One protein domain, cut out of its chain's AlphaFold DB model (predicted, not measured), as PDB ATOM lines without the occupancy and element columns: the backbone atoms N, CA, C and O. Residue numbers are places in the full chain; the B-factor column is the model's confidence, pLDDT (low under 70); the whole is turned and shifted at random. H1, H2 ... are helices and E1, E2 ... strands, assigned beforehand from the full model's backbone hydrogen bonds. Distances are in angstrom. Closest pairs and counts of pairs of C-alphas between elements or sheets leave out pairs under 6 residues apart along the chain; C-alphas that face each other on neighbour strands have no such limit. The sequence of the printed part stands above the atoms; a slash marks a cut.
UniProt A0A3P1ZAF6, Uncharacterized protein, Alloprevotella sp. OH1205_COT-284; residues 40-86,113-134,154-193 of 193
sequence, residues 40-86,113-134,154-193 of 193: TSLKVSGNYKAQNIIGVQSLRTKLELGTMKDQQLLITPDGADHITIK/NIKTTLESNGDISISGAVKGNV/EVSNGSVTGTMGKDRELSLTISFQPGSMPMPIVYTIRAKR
ATOM      1  N   THR A  40       1.950 -35.615  22.354       87.88
ATOM      2  CA  THR A  40       2.720 -36.072  21.198       87.88
ATOM      3  C   THR A  40       4.089 -35.403  21.166       87.88
ATOM      4  O   THR A  40       5.070 -36.052  20.807       87.88
ATOM      5  N   SER A  41       4.190 -34.167  21.659       89.31
ATOM      6  CA  SER A  41       5.456 -33.446  21.786       89.31
ATOM      7  C   SER A  41       6.477 -34.181  22.662       89.31
ATOM      8  O   SER A  41       7.635 -34.332  22.267       89.31
ATOM      9  N   LEU A  42       6.063 -34.722  23.815       90.31
ATOM     10  CA  LEU A  42       6.945 -35.458  24.731       90.31
ATOM     11  C   LEU A  42       7.424 -36.785  24.142       90.31
ATOM     12  O   LEU A  42       8.571 -37.175  24.358       90.31
ATOM     13  N   LYS A  43       6.575 -37.465  23.364       90.25
ATOM     14  CA  LYS A  43       6.927 -38.732  22.701       90.25
ATOM     15  C   LYS A  43       8.006 -38.544  21.633       90.25
ATOM     16  O   LYS A  43       8.866 -39.410  21.483       90.25
ATOM     17  N   VAL A  44       7.981 -37.413  20.926       92.94
ATOM     18  CA  VAL A  44       8.971 -37.071  19.890       92.94
ATOM     19  C   VAL A  44      10.236 -36.439  20.490       92.94
ATOM     20  O   VAL A  44      11.317 -36.537  19.909       92.94
ATOM     21  N   SER A  45      10.146 -35.821  21.668       94.25
ATOM     22  CA  SER A  45      11.263 -35.101  22.292       94.25
ATOM     23  C   SER A  45      12.432 -36.008  22.676       94.25
ATOM     24  O   SER A  45      12.245 -37.096  23.222       94.25
ATOM     25  N   GLY A  46      13.656 -35.545  22.441       94.25
ATOM     26  CA  GLY A  46      14.874 -36.297  22.718       94.25
ATOM     27  C   GLY A  46      16.110 -35.693  22.057       94.25
ATOM     28  O   GLY A  46      16.011 -34.773  21.247       94.25
ATOM     29  N   ASN A  47      17.276 -36.234  22.410       95.62
ATOM     30  CA  ASN A  47      18.525 -35.978  21.703       95.62
ATOM     31  C   ASN A  47      18.823 -37.168  20.782       95.62
ATOM     32  O   ASN A  47      18.798 -38.316  21.227       95.62
ATOM     33  N   TYR A  48      19.093 -36.881  19.517       95.50
ATOM     34  CA  TYR A  48      19.273 -37.852  18.456       95.50
ATOM     35  C   TYR A  48      20.650 -37.688  17.818       95.50
ATOM     36  O   TYR A  48      21.093 -36.577  17.520       95.50
ATOM     37  N   LYS A  49      21.291 -38.823  17.529       94.75
ATOM     38  CA  LYS A  49      22.389 -38.901  16.563       94.75
ATOM     39  C   LYS A  49      21.793 -39.257  15.214       94.75
ATOM     40  O   LYS A  49      21.378 -40.393  14.996       94.75
ATOM     41  N   ALA A  50      21.692 -38.267  14.340       95.38
ATOM     42  CA  ALA A  50      21.018 -38.418  13.067       95.38
ATOM     43  C   ALA A  50      21.999 -38.617  11.912       95.38
ATOM     44  O   ALA A  50      23.074 -38.015  11.856       95.38
ATOM     45  N   GLN A  51      21.575 -39.416  10.940       96.94
ATOM     46  CA  GLN A  51      22.061 -39.289   9.579       96.94
ATOM     47  C   GLN A  51      21.305 -38.133   8.922       96.94
ATOM     48  O   GLN A  51      20.075 -38.136   8.907       96.94
ATOM     49  N   ASN A  52      22.023 -37.159   8.372       96.38
ATOM     50  CA  ASN A  52      21.425 -36.045   7.648       96.38
ATOM     51  C   ASN A  52      21.968 -35.996   6.225       96.38
ATOM     52  O   ASN A  52      23.162 -35.793   6.011       96.38
ATOM     53  N   ILE A  53      21.080 -36.185   5.263       95.00
ATOM     54  CA  ILE A  53      21.375 -36.061   3.845       95.00
ATOM     55  C   ILE A  53      21.038 -34.632   3.440       95.00
ATOM     56  O   ILE A  53      19.884 -34.213   3.536       95.00
ATOM     57  N   ILE A  54      22.041 -33.889   2.986       93.12
ATOM     58  CA  ILE A  54      21.898 -32.495   2.579       93.12
ATOM     59  C   ILE A  54      21.902 -32.451   1.059       93.12
ATOM     60  O   ILE A  54      22.793 -32.992   0.404       93.12
ATOM     61  N   GLY A  55      20.901 -31.797   0.486       91.50
ATOM     62  CA  GLY A  55      20.745 -31.672  -0.952       91.50
ATOM     63  C   GLY A  55      20.140 -30.342  -1.364       91.50
ATOM     64  O   GLY A  55      19.758 -29.517  -0.536       91.50
ATOM     65  N   VAL A  56      20.026 -30.161  -2.673       88.25
ATOM     66  CA  VAL A  56      19.205 -29.116  -3.285       88.25
ATOM     67  C   VAL A  56      18.148 -29.767  -4.157       88.25
ATOM     68  O   VAL A  56      18.396 -30.787  -4.808       88.25
ATOM     69  N   GLN A  57      16.949 -29.197  -4.154       84.19
ATOM     70  CA  GLN A  57      15.831 -29.746  -4.911       84.19
ATOM     71  C   GLN A  57      15.107 -28.654  -5.688       84.19
ATOM     72  O   GLN A  57      14.814 -27.592  -5.165       84.19
ATOM     73  N   SER A  58      14.774 -28.936  -6.938       78.75
ATOM     74  CA  SER A  58      13.816 -28.188  -7.745       78.75
ATOM     75  C   SER A  58      12.649 -29.108  -8.119       78.75
ATOM     76  O   SER A  58      12.669 -30.306  -7.834       78.75
ATOM     77  N   LEU A  59      11.651 -28.577  -8.828       72.94
ATOM     78  CA  LEU A  59      10.555 -29.387  -9.378       72.94
ATOM     79  C   LEU A  59      11.031 -30.527 -10.299       72.94
ATOM     80  O   LEU A  59      10.292 -31.484 -10.499       72.94
ATOM     81  N   ARG A  60      12.230 -30.425 -10.889       75.88
ATOM     82  CA  ARG A  60      12.739 -31.381 -11.893       75.88
ATOM     83  C   ARG A  60      14.057 -32.047 -11.520       75.88
ATOM     84  O   ARG A  60      14.474 -32.976 -12.201       75.88
ATOM     85  N   THR A  61      14.723 -31.579 -10.472       78.25
ATOM     86  CA  THR A  61      16.074 -32.026 -10.122       78.25
ATOM     87  C   THR A  61      16.191 -32.205  -8.625       78.25
ATOM     88  O   THR A  61      15.809 -31.324  -7.865       78.25
ATOM     89  N   LYS A  62      16.766 -33.326  -8.202       84.19
ATOM     90  CA  LYS A  62      17.219 -33.539  -6.831       84.19
ATOM     91  C   LYS A  62      18.700 -33.867  -6.899       84.19
ATOM     92  O   LYS A  62      19.071 -34.831  -7.561       84.19
ATOM     93  N   LEU A  63      19.518 -33.053  -6.247       87.81
ATOM     94  CA  LEU A  63      20.952 -33.275  -6.143       87.81
ATOM     95  C   LEU A  63      21.301 -33.469  -4.674       87.81
ATOM     96  O   LEU A  63      21.085 -32.572  -3.859       87.81
ATOM     97  N   GLU A  64      21.819 -34.643  -4.338       91.06
ATOM     98  CA  GLU A  64      22.436 -34.869  -3.037       91.06
ATOM     99  C   GLU A  64      23.826 -34.228  -3.044       91.06
ATOM    100  O   GLU A  64      24.637 -34.506  -3.920       91.06
ATOM    101  N   LEU A  65      24.083 -33.335  -2.089       89.50
ATOM    102  CA  LEU A  65      25.380 -32.677  -1.935       89.50
ATOM    103  C   LEU A  65      26.307 -33.484  -1.024       89.50
ATOM    104  O   LEU A  65      27.527 -33.431  -1.171       89.50
ATOM    105  N   GLY A  66      25.723 -34.231  -0.087       91.56
ATOM    106  CA  GLY A  66      26.436 -35.170   0.760       91.56
ATOM    107  C   GLY A  66      25.627 -35.605   1.975       91.56
ATOM    108  O   GLY A  66      24.527 -35.119   2.238       91.56
ATOM    109  N   THR A  67      26.216 -36.523   2.735       94.31
ATOM    110  CA  THR A  67      25.599 -37.121   3.918       94.31
ATOM    111  C   THR A  67      26.481 -36.906   5.145       94.31
ATOM    112  O   THR A  67      27.650 -37.290   5.162       94.31
ATOM    113  N   MET A  68      25.892 -36.352   6.201       93.50
ATOM    114  CA  MET A  68      26.469 -36.252   7.539       93.50
ATOM    115  C   MET A  68      26.023 -37.447   8.386       93.50
ATOM    116  O   MET A  68      24.843 -37.806   8.395       93.50
ATOM    117  N   LYS A  69      26.957 -38.052   9.121       94.12
ATOM    118  CA  LYS A  69      26.666 -39.071  10.140       94.12
ATOM    119  C   LYS A  69      26.781 -38.454  11.531       94.12
ATOM    120  O   LYS A  69      27.542 -37.510  11.717       94.12
ATOM    121  N   ASP A  70      26.028 -39.001  12.482       93.56
ATOM    122  CA  ASP A  70      26.052 -38.613  13.898       93.56
ATOM    123  C   ASP A  70      25.792 -37.119  14.174       93.56
ATOM    124  O   ASP A  70      26.218 -36.586  15.206       93.56
ATOM    125  N   GLN A  71      25.060 -36.433  13.285       94.62
ATOM    126  CA  GLN A  71      24.693 -35.038  13.509       94.62
ATOM    127  C   GLN A  71      23.758 -34.944  14.713       94.62
ATOM    128  O   GLN A  71      22.748 -35.646  14.789       94.62
ATOM    129  N   GLN A  72      24.098 -34.060  15.649       95.62
ATOM    130  CA  GLN A  72      23.284 -33.829  16.835       95.62
ATOM    131  C   GLN A  72      21.992 -33.101  16.455       95.62
ATOM    132  O   GLN A  72      22.016 -32.037  15.827       95.62
ATOM    133  N   LEU A  73      20.874 -33.683  16.871       96.81
ATOM    134  CA  LEU A  73      19.532 -33.150  16.701       96.81
ATOM    135  C   LEU A  73      18.828 -33.186  18.054       96.81
ATOM    136  O   LEU A  73      18.642 -34.254  18.633       96.81
ATOM    137  N   LEU A  74      18.403 -32.025  18.540       97.25
ATOM    138  CA  LEU A  74      17.647 -31.911  19.780       97.25
ATOM    139  C   LEU A  74      16.202 -31.536  19.458       97.25
ATOM    140  O   LEU A  74      15.954 -30.536  18.790       97.25
ATOM    141  N   ILE A  75      15.257 -32.327  19.956       97.31
ATOM    142  CA  ILE A  75      13.829 -32.020  19.897       97.31
ATOM    143  C   ILE A  75      13.331 -31.783  21.316       97.31
ATOM    144  O   ILE A  75      13.473 -32.657  22.174       97.31
ATOM    145  N   THR A  76      12.733 -30.619  21.550       96.50
ATOM    146  CA  THR A  76      12.144 -30.240  22.838       96.50
ATOM    147  C   THR A  76      10.653 -29.961  22.688       96.50
ATOM    148  O   THR A  76      10.236 -29.454  21.645       96.50
ATOM    149  N   PRO A  77       9.838 -30.249  23.714       95.38
ATOM    150  CA  PRO A  77       8.420 -29.922  23.676       95.38
ATOM    151  C   PRO A  77       8.231 -28.400  23.743       95.38
ATOM    152  O   PRO A  77       8.968 -27.708  24.443       95.38
ATOM    153  N   ASP A  78       7.235 -27.896  23.022       91.94
ATOM    154  CA  ASP A  78       6.814 -26.488  22.971       91.94
ATOM    155  C   ASP A  78       5.289 -26.408  23.166       91.94
ATOM    156  O   ASP A  78       4.552 -25.856  22.360       91.94
ATOM    157  N   GLY A  79       4.787 -27.093  24.195       89.81
ATOM    158  CA  GLY A  79       3.360 -27.358  24.396       89.81
ATOM    159  C   GLY A  79       3.003 -28.833  24.200       89.81
ATOM    160  O   GLY A  79       3.884 -29.681  24.057       89.81
ATOM    161  N   ALA A  80       1.710 -29.161  24.228       91.44
ATOM    162  CA  ALA A  80       1.238 -30.551  24.198       91.44
ATOM    163  C   ALA A  80       1.416 -31.225  22.827       91.44
ATOM    164  O   ALA A  80       1.771 -32.404  22.741       91.44
ATOM    165  N   ASP A  81       1.192 -30.462  21.763       94.88
ATOM    166  CA  ASP A  81       1.193 -30.909  20.373       94.88
ATOM    167  C   ASP A  81       2.203 -30.146  19.506       94.88
ATOM    168  O   ASP A  81       2.231 -30.347  18.297       94.88
ATOM    169  N   HIS A  82       3.079 -29.332  20.097       96.12
ATOM    170  CA  HIS A  82       4.117 -28.594  19.378       96.12
ATOM    171  C   HIS A  82       5.513 -28.918  19.921       96.12
ATOM    172  O   HIS A  82       5.686 -29.249  21.095       96.12
ATOM    173  N   ILE A  83       6.518 -28.858  19.048       97.19
ATOM    174  CA  ILE A  83       7.931 -29.093  19.357       97.19
ATOM    175  C   ILE A  83       8.806 -27.987  18.766       97.19
ATOM    176  O   ILE A  83       8.469 -27.360  17.759       97.19
ATOM    177  N   THR A  84       9.978 -27.805  19.366       97.31
ATOM    178  CA  THR A  84      11.107 -27.091  18.772       97.31
ATOM    179  C   THR A  84      12.164 -28.101  18.333       97.31
ATOM    180  O   THR A  84      12.528 -29.001  19.089       97.31
ATOM    181  N   ILE A  85      12.658 -27.953  17.105       97.19
ATOM    182  CA  ILE A  85      13.704 -28.791  16.514       97.19
ATOM    183  C   ILE A  85      14.973 -27.955  16.385       97.19
ATOM    184  O   ILE A  85      14.977 -26.936  15.700       97.19
ATOM    185  N   LYS A  86      16.063 -28.398  17.002       96.62
ATOM    186  CA  LYS A  86      17.372 -27.750  16.939       96.62
ATOM    187  C   LYS A  86      18.362 -28.639  16.208       96.62
ATOM    188  O   LYS A  86      18.681 -29.734  16.675       96.62
ATOM    189  N   ASN A 113       7.592 -23.978  16.983       94.56
ATOM    190  CA  ASN A 113       6.166 -24.134  16.700       94.56
ATOM    191  C   ASN A 113       5.872 -25.206  15.627       94.56
ATOM    192  O   ASN A 113       5.045 -25.012  14.735       94.56
ATOM    193  N   ILE A 114       6.590 -26.335  15.678       97.31
ATOM    194  CA  ILE A 114       6.377 -27.456  14.760       97.31
ATOM    195  C   ILE A 114       5.306 -28.364  15.348       97.31
ATOM    196  O   ILE A 114       5.465 -28.879  16.451       97.31
ATOM    197  N   LYS A 115       4.219 -28.575  14.613       97.75
ATOM    198  CA  LYS A 115       3.083 -29.369  15.065       97.75
ATOM    199  C   LYS A 115       3.397 -30.862  15.019       97.75
ATOM    200  O   LYS A 115       4.047 -31.355  14.097       97.75
ATOM    201  N   THR A 116       2.860 -31.584  15.989       97.50
ATOM    202  CA  THR A 116       2.871 -33.039  16.105       97.50
ATOM    203  C   THR A 116       1.435 -33.545  16.205       97.50
ATOM    204  O   THR A 116       0.639 -32.982  16.951       97.50
ATOM    205  N   THR A 117       1.081 -34.588  15.458       95.88
ATOM    206  CA  THR A 117      -0.277 -35.162  15.477       95.88
ATOM    207  C   THR A 117      -0.187 -36.672  15.631       95.88
ATOM    208  O   THR A 117       0.595 -37.313  14.936       95.88
ATOM    209  N   LEU A 118      -0.950 -37.245  16.566       93.88
ATOM    210  CA  LEU A 118      -1.060 -38.698  16.698       93.88
ATOM    211  C   LEU A 118      -1.978 -39.218  15.596       93.88
ATOM    212  O   LEU A 118      -3.151 -38.855  15.541       93.88
ATOM    213  N   GLU A 119      -1.443 -40.082  14.751       93.75
ATOM    214  CA  GLU A 119      -2.178 -40.705  13.663       93.75
ATOM    215  C   GLU A 119      -2.937 -41.946  14.154       93.75
ATOM    216  O   GLU A 119      -2.590 -42.569  15.162       93.75
ATOM    217  N   SER A 120      -3.980 -42.347  13.422       90.88
ATOM    218  CA  SER A 120      -4.809 -43.515  13.770       90.88
ATOM    219  C   SER A 120      -4.026 -44.830  13.770       90.88
ATOM    220  O   SER A 120      -4.362 -45.761  14.505       90.88
ATOM    221  N   ASN A 121      -2.956 -44.903  12.977       88.94
ATOM    222  CA  ASN A 121      -2.049 -46.042  12.944       88.94
ATOM    223  C   ASN A 121      -1.101 -46.081  14.158       88.94
ATOM    224  O   ASN A 121      -0.420 -47.086  14.336       88.94
ATOM    225  N   GLY A 122      -1.090 -45.048  15.009       88.69
ATOM    226  CA  GLY A 122      -0.259 -44.908  16.204       88.69
ATOM    227  C   GLY A 122       1.111 -44.261  15.977       88.69
ATOM    228  O   GLY A 122       1.863 -44.138  16.945       88.69
ATOM    229  N   ASP A 123       1.434 -43.851  14.751       94.06
ATOM    230  CA  ASP A 123       2.600 -43.013  14.466       94.06
ATOM    231  C   ASP A 123       2.315 -41.553  14.839       94.06
ATOM    232  O   ASP A 123       1.166 -41.149  15.028       94.06
ATOM    233  N   ILE A 124       3.363 -40.739  14.939       95.81
ATOM    234  CA  ILE A 124       3.222 -39.294  15.142       95.81
ATOM    235  C   ILE A 124       3.690 -38.579  13.882       95.81
ATOM    236  O   ILE A 124       4.866 -38.667  13.530       95.81
ATOM    237  N   SER A 125       2.799 -37.848  13.216       97.31
ATOM    238  CA  SER A 125       3.175 -36.956  12.123       97.31
ATOM    239  C   SER A 125       3.744 -35.650  12.668       97.31
ATOM    240  O   SER A 125       3.350 -35.165  13.728       97.31
ATOM    241  N   ILE A 126       4.707 -35.087  11.944       98.25
ATOM    242  CA  ILE A 126       5.403 -33.848  12.284       98.25
ATOM    243  C   ILE A 126       5.263 -32.916  11.087       98.25
ATOM    244  O   ILE A 126       5.596 -33.297   9.965       98.25
ATOM    245  N   SER A 127       4.762 -31.702  11.297       98.06
ATOM    246  CA  SER A 127       4.634 -30.719  10.220       98.06
ATOM    247  C   SER A 127       4.711 -29.286  10.728       98.06
ATOM    248  O   SER A 127       4.285 -28.975  11.836       98.06
ATOM    249  N   GLY A 128       5.256 -28.386   9.916       96.81
ATOM    250  CA  GLY A 128       5.329 -26.974  10.271       96.81
ATOM    251  C   GLY A 128       5.897 -26.116   9.154       96.81
ATOM    252  O   GLY A 128       6.556 -26.612   8.240       96.81
ATOM    253  N   ALA A 129       5.640 -24.815   9.234       94.94
ATOM    254  CA  ALA A 129       6.306 -23.833   8.391       94.94
ATOM    255  C   ALA A 129       7.644 -23.437   9.024       94.94
ATOM    256  O   ALA A 129       7.739 -23.270  10.237       94.94
ATOM    257  N   VAL A 130       8.665 -23.245   8.197       91.12
ATOM    258  CA  VAL A 130       9.958 -22.708   8.623       91.12
ATOM    259  C   VAL A 130      10.035 -21.252   8.206       91.12
ATOM    260  O   VAL A 130       9.904 -20.932   7.024       91.12
ATOM    261  N   LYS A 131      10.260 -20.385   9.193       88.56
ATOM    262  CA  LYS A 131      10.520 -18.958   9.012       88.56
ATOM    263  C   LYS A 131      11.633 -18.518   9.952       88.56
ATOM    264  O   LYS A 131      11.737 -19.050  11.056       88.56
ATOM    265  N   GLY A 132      12.429 -17.540   9.537       87.31
ATOM    266  CA  GLY A 132      13.480 -16.952  10.366       87.31
ATOM    267  C   GLY A 132      14.757 -16.701   9.581       87.31
ATOM    268  O   GLY A 132      14.712 -16.530   8.369       87.31
ATOM    269  N   ASN A 133      15.894 -16.706  10.274       90.44
ATOM    270  CA  ASN A 133      17.206 -16.504   9.669       90.44
ATOM    271  C   ASN A 133      18.077 -17.740   9.875       90.44
ATOM    272  O   ASN A 133      18.094 -18.325  10.959       90.44
ATOM    273  N   VAL A 134      18.828 -18.113   8.843       92.25
ATOM    274  CA  VAL A 134      19.823 -19.186   8.914       92.25
ATOM    275  C   VAL A 134      21.184 -18.612   8.552       92.25
ATOM    276  O   VAL A 134      21.358 -18.001   7.499       92.25
ATOM    277  N   GLU A 154      17.650 -14.826   5.179       91.00
ATOM    278  CA  GLU A 154      16.243 -14.885   5.537       91.00
ATOM    279  C   GLU A 154      15.585 -16.092   4.858       91.00
ATOM    280  O   GLU A 154      15.807 -16.384   3.678       91.00
ATOM    281  N   VAL A 155      14.764 -16.791   5.630       90.00
ATOM    282  CA  VAL A 155      13.918 -17.897   5.210       90.00
ATOM    283  C   VAL A 155      12.473 -17.473   5.426       90.00
ATOM    284  O   VAL A 155      11.992 -17.408   6.556       90.00
ATOM    285  N   SER A 156      11.773 -17.197   4.330       82.94
ATOM    286  CA  SER A 156      10.362 -16.791   4.348       82.94
ATOM    287  C   SER A 156       9.406 -17.943   4.021       82.94
ATOM    288  O   SER A 156       8.291 -17.979   4.544       82.94
ATOM    289  N   ASN A 157       9.861 -18.906   3.209       82.94
ATOM    290  CA  ASN A 157       9.065 -20.019   2.686       82.94
ATOM    291  C   ASN A 157       9.800 -21.356   2.847       82.94
ATOM    292  O   ASN A 157      10.345 -21.902   1.885       82.94
ATOM    293  N   GLY A 158       9.823 -21.889   4.067       91.94
ATOM    294  CA  GLY A 158      10.292 -23.245   4.318       91.94
ATOM    295  C   GLY A 158       9.238 -24.137   4.963       91.94
ATOM    296  O   GLY A 158       8.187 -23.678   5.414       91.94
ATOM    297  N   SER A 159       9.530 -25.428   5.024       95.56
ATOM    298  CA  SER A 159       8.672 -26.439   5.625       95.56
ATOM    299  C   SER A 159       9.480 -27.496   6.366       95.56
ATOM    300  O   SER A 159      10.624 -27.798   6.025       95.56
ATOM    301  N   VAL A 160       8.850 -28.063   7.389       97.38
ATOM    302  CA  VAL A 160       9.244 -29.319   8.019       97.38
ATOM    303  C   VAL A 160       8.108 -30.300   7.806       97.38
ATOM    304  O   VAL A 160       6.950 -29.961   8.049       97.38
ATOM    305  N   THR A 161       8.434 -31.512   7.388       98.00
ATOM    306  CA  THR A 161       7.522 -32.654   7.393       98.00
ATOM    307  C   THR A 161       8.239 -33.867   7.955       98.00
ATOM    308  O   THR A 161       9.461 -33.970   7.874       98.00
ATOM    309  N   GLY A 162       7.509 -34.805   8.539       97.50
ATOM    310  CA  GLY A 162       8.127 -36.014   9.043       97.50
ATOM    311  C   GLY A 162       7.201 -36.900   9.842       97.50
ATOM    312  O   GLY A 162       6.007 -36.637   9.966       97.50
ATOM    313  N   THR A 163       7.781 -37.969  10.364       97.06
ATOM    314  CA  THR A 163       7.094 -38.982  11.158       97.06
ATOM    315  C   THR A 163       8.011 -39.509  12.254       97.06
ATOM    316  O   THR A 163       9.231 -39.582  12.082       97.06
ATOM    317  N   MET A 164       7.412 -39.876  13.382       95.94
ATOM    318  CA  MET A 164       7.998 -40.746  14.392       95.94
ATOM    319  C   MET A 164       7.184 -42.037  14.409       95.94
ATOM    320  O   MET A 164       6.020 -42.028  14.816       95.94
ATOM    321  N   GLY A 165       7.796 -43.126  13.951       90.44
ATOM    322  CA  GLY A 165       7.178 -44.447  13.983       90.44
ATOM    323  C   GLY A 165       7.129 -45.029  15.398       90.44
ATOM    324  O   GLY A 165       7.877 -44.613  16.289       90.44
ATOM    325  N   LYS A 166       6.293 -46.053  15.602       80.38
ATOM    326  CA  LYS A 166       6.211 -46.800  16.880       80.38
ATOM    327  C   LYS A 166       7.549 -47.358  17.366       80.38
ATOM    328  O   LYS A 166       7.792 -47.390  18.572       80.38
ATOM    329  N   ASP A 167       8.433 -47.710  16.436       85.25
ATOM    330  CA  ASP A 167       9.780 -48.225  16.714       85.25
ATOM    331  C   ASP A 167      10.780 -47.128  17.114       85.25
ATOM    332  O   ASP A 167      11.986 -47.373  17.194       85.25
ATOM    333  N   ARG A 168      10.281 -45.909  17.372       87.56
ATOM    334  CA  ARG A 168      11.061 -44.708  17.706       87.56
ATOM    335  C   ARG A 168      12.053 -44.316  16.612       87.56
ATOM    336  O   ARG A 168      13.119 -43.755  16.881       87.56
ATOM    337  N   GLU A 169      11.682 -44.618  15.374       93.81
ATOM    338  CA  GLU A 169      12.392 -44.185  14.179       93.81
ATOM    339  C   GLU A 169      11.829 -42.841  13.721       93.81
ATOM    340  O   GLU A 169      10.644 -42.710  13.413       93.81
ATOM    341  N   LEU A 170      12.703 -41.839  13.707       96.62
ATOM    342  CA  LEU A 170      12.414 -40.478  13.300       96.62
ATOM    343  C   LEU A 170      12.856 -40.278  11.851       96.62
ATOM    344  O   LEU A 170      14.025 -40.481  11.514       96.62
ATOM    345  N   SER A 171      11.942 -39.789  11.020       97.38
ATOM    346  CA  SER A 171      12.233 -39.326   9.666       97.38
ATOM    347  C   SER A 171      11.717 -37.904   9.500       97.38
ATOM    348  O   SER A 171      10.511 -37.681   9.570       97.38
ATOM    349  N   LEU A 172      12.608 -36.947   9.246       97.69
ATOM    350  CA  LEU A 172      12.262 -35.549   8.984       97.69
ATOM    351  C   LEU A 172      12.781 -35.115   7.613       97.69
ATOM    352  O   LEU A 172      13.877 -35.480   7.195       97.69
ATOM    353  N   THR A 173      12.008 -34.283   6.933       97.69
ATOM    354  CA  THR A 173      12.431 -33.504   5.776       97.69
ATOM    355  C   THR A 173      12.244 -32.034   6.105       97.69
ATOM    356  O   THR A 173      11.133 -31.593   6.386       97.69
ATOM    357  N   ILE A 174      13.335 -31.276   6.081       96.06
ATOM    358  CA  ILE A 174      13.321 -29.823   6.245       96.06
ATOM    359  C   ILE A 174      13.720 -29.229   4.904       96.06
ATOM    360  O   ILE A 174      14.751 -29.604   4.355       96.06
ATOM    361  N   SER A 175      12.925 -28.310   4.375       94.31
ATOM    362  CA  SER A 175      13.203 -27.651   3.103       94.31
ATOM    363  C   SER A 175      13.034 -26.155   3.255       94.31
ATOM    364  O   SER A 175      11.997 -25.699   3.725       94.31
ATOM    365  N   PHE A 176      14.019 -25.379   2.827       91.75
ATOM    366  CA  PHE A 176      13.878 -23.932   2.733       91.75
ATOM    367  C   PHE A 176      14.823 -23.339   1.699       91.75
ATOM    368  O   PHE A 176      15.875 -23.896   1.399       91.75
ATOM    369  N   GLN A 177      14.447 -22.182   1.167       89.19
ATOM    370  CA  GLN A 177      15.244 -21.424   0.214       89.19
ATOM    371  C   GLN A 177      15.880 -20.228   0.934       89.19
ATOM    372  O   GLN A 177      15.153 -19.314   1.323       89.19
ATOM    373  N   PRO A 178      17.207 -20.231   1.164       82.06
ATOM    374  CA  PRO A 178      17.883 -19.116   1.815       82.06
ATOM    375  C   PRO A 178      17.991 -17.918   0.859       82.06
ATOM    376  O   PRO A 178      18.618 -18.015  -0.202       82.06
ATOM    377  N   GLY A 179      17.403 -16.775   1.225       79.56
ATOM    378  CA  GLY A 179      17.425 -15.555   0.412       79.56
ATOM    379  C   GLY A 179      16.953 -15.789  -1.032       79.56
ATOM    380  O   GLY A 179      15.897 -16.366  -1.272       79.56
ATOM    381  N   SER A 180      17.754 -15.355  -2.010       76.44
ATOM    382  CA  SER A 180      17.461 -15.499  -3.448       76.44
ATOM    383  C   SER A 180      18.181 -16.680  -4.115       76.44
ATOM    384  O   SER A 180      18.409 -16.651  -5.325       76.44
ATOM    385  N   MET A 181      18.587 -17.711  -3.359       77.19
ATOM    386  CA  MET A 181      19.193 -18.911  -3.956       77.19
ATOM    387  C   MET A 181      18.243 -19.560  -4.975       77.19
ATOM    388  O   MET A 181      17.047 -19.598  -4.725       77.19
ATOM    389  N   PRO A 182      18.727 -20.108  -6.102       77.06
ATOM    390  CA  PRO A 182      17.859 -20.596  -7.181       77.06
ATOM    391  C   PRO A 182      17.110 -21.897  -6.853       77.06
ATOM    392  O   PRO A 182      16.156 -22.244  -7.546       77.06
ATOM    393  N   MET A 183      17.550 -22.641  -5.835       85.19
ATOM    394  CA  MET A 183      16.928 -23.889  -5.392       85.19
ATOM    395  C   MET A 183      16.907 -23.940  -3.859       85.19
ATOM    396  O   MET A 183      17.886 -23.507  -3.240       85.19
ATOM    397  N   PRO A 184      15.841 -24.472  -3.234       89.69
ATOM    398  CA  PRO A 184      15.833 -24.748  -1.809       89.69
ATOM    399  C   PRO A 184      16.864 -25.807  -1.428       89.69
ATOM    400  O   PRO A 184      17.142 -26.752  -2.174       89.69
ATOM    401  N   ILE A 185      17.384 -25.643  -0.219       90.06
ATOM    402  CA  ILE A 185      18.183 -26.638   0.478       90.06
ATOM    403  C   ILE A 185      17.221 -27.585   1.179       90.06
ATOM    404  O   ILE A 185      16.277 -27.150   1.841       90.06
ATOM    405  N   VAL A 186      17.479 -28.879   1.030       93.94
ATOM    406  CA  VAL A 186      16.691 -29.950   1.629       93.94
ATOM    407  C   VAL A 186      17.583 -30.766   2.551       93.94
ATOM    408  O   VAL A 186      18.636 -31.250   2.145       93.94
ATOM    409  N   TYR A 187      17.126 -30.940   3.782       95.31
ATOM    410  CA  TYR A 187      17.703 -31.828   4.779       95.31
ATOM    411  C   TYR A 187      16.778 -33.028   4.925       95.31
ATOM    412  O   TYR A 187      15.614 -32.868   5.288       95.31
ATOM    413  N   THR A 188      17.273 -34.227   4.640       96.94
ATOM    414  CA  THR A 188      16.572 -35.480   4.928       96.94
ATOM    415  C   THR A 188      17.264 -36.154   6.101       96.94
ATOM    416  O   THR A 188      18.366 -36.684   5.978       96.94
ATOM    417  N   ILE A 189      16.603 -36.119   7.248       96.94
ATOM    418  CA  ILE A 189      17.140 -36.534   8.535       96.94
ATOM    419  C   ILE A 189      16.499 -37.857   8.921       96.94
ATOM    420  O   ILE A 189      15.275 -37.986   8.937       96.94
ATOM    421  N   ARG A 190      17.336 -38.827   9.272       97.00
ATOM    422  CA  ARG A 190      16.924 -40.117   9.814       97.00
ATOM    423  C   ARG A 190      17.644 -40.360  11.122       97.00
ATOM    424  O   ARG A 190      18.865 -40.236  11.191       97.00
ATOM    425  N   ALA A 191      16.895 -40.717  12.150       95.00
ATOM    426  CA  ALA A 191      17.454 -41.058  13.444       95.00
ATOM    427  C   ALA A 191      16.643 -42.167  14.103       95.00
ATOM    428  O   ALA A 191      15.467 -42.359  13.804       95.00
ATOM    429  N   LYS A 192      17.275 -42.871  15.035       89.25
ATOM    430  CA  LYS A 192      16.608 -43.827  15.911       89.25
ATOM    431  C   LYS A 192      16.968 -43.493  17.347       89.25
ATOM    432  O   LYS A 192      18.119 -43.144  17.617       89.25
ATOM    433  N   ARG A 193      15.969 -43.535  18.223       73.12
ATOM    434  CA  ARG A 193      16.151 -43.325  19.660       73.12
ATOM    435  C   ARG A 193      16.422 -44.628  20.393       73.12
ATOM    436  O   ARG A 193      15.775 -45.638  20.043       73.12
TER     437      ARG A 193
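This is residues 40 to 86, 113 to 134 and 154 to 193 of the 193 residues of an uncharacterized protein of Alloprevotella sp. OH1205_COT-284 (UniProt A0A3P1ZAF6). Eight strands, E1 to E8, stand side by side and ring an axis as a closed barrel, each hydrogen-bonded to the next, with E8 closing back on E1; a short helix, H1, sits outside the barrel at the end where E2 ends and E5 begins. The long strands E1, E2, E5 and E6 bend as they go round. The printed part has 109 residues, with one named helix followed by eight named strands, H1 E1 E2 E3 E4 E5 E6 E7 E8, and all neighbour strands are antiparallel. The class is mostly strand, and the whole is compact, with a radius of gyration of the C-alphas of 13.9 A and spans of 37 by 26 by 25 A.

E1, residues 46 to 57, is 28.4 A long and begins at C-alpha 46 (14.874, -36.297, 22.718). E2, residues 62 to 77, is the longest strand by residues, at 32.0 A. E3, residues 82 to 86, is 13.5 A long and E4, residues 113 to 118, 16.3 A. E5, residues 124 to 134, is 26.8 A long and E6, residues 154 to 164, 28.6 A. E7, residues 169 to 176, is 23.3 A long; E8, residues 185 to 192, is 23.2 A long and ends at C-alpha 192 (16.608, -43.827, 15.911). H1, residues 40 to 44, is 6.5 A long and begins at C-alpha 40 (2.720, -36.072, 21.198).

E1, E2 and E3 form a meander, each strand the antiparallel neighbour of the one before, and so do E6, E7 and E8. N 50 and O 71 are 2.9 A apart between E1 and E2, and N 84 and O 76 are 2.8 A apart between E2 and E3. E2 bends by 92 degrees at residue 66. E3 and E4 have N 83 and O 114 at 2.8 A. E4 and E5, a hairpin, have N 117 and O 125 at 2.9 A. E5 and E6 have N 126 and O 162 at 2.8 A, E6 and E7 have N 161 and O 173 at 2.9 A, and E7 and E8 have N 172 and O 189 at 2.9 A. The ring closes between E8 and E1, with N 53 and O 188 at 2.9 A. H1 is on the barrel at a height over the sheet of 5.9 A, only just over none of the strands, with 2 of its 5 C-alphas falling on E4. Its closest C-alphas to E2 are those of Ser 41 and Pro 77, 5.0 A. Its one O i to N i+4 pair is within hydrogen-bond range.

The C-alphas of Asn 121 and Ser 180 are the two farthest apart, 39.8 A. Residues 87 to 112 are not printed, and C-alphas 86 and 113 are 11.8 A apart across that cut; residues 135 to 153 are not printed either, with 6.5 A from C-alpha 134 to C-alpha 154. Of the links that are printed whole, no link is long. The mean pLDDT of the printed part is 91.7, and no printed residue is under 70.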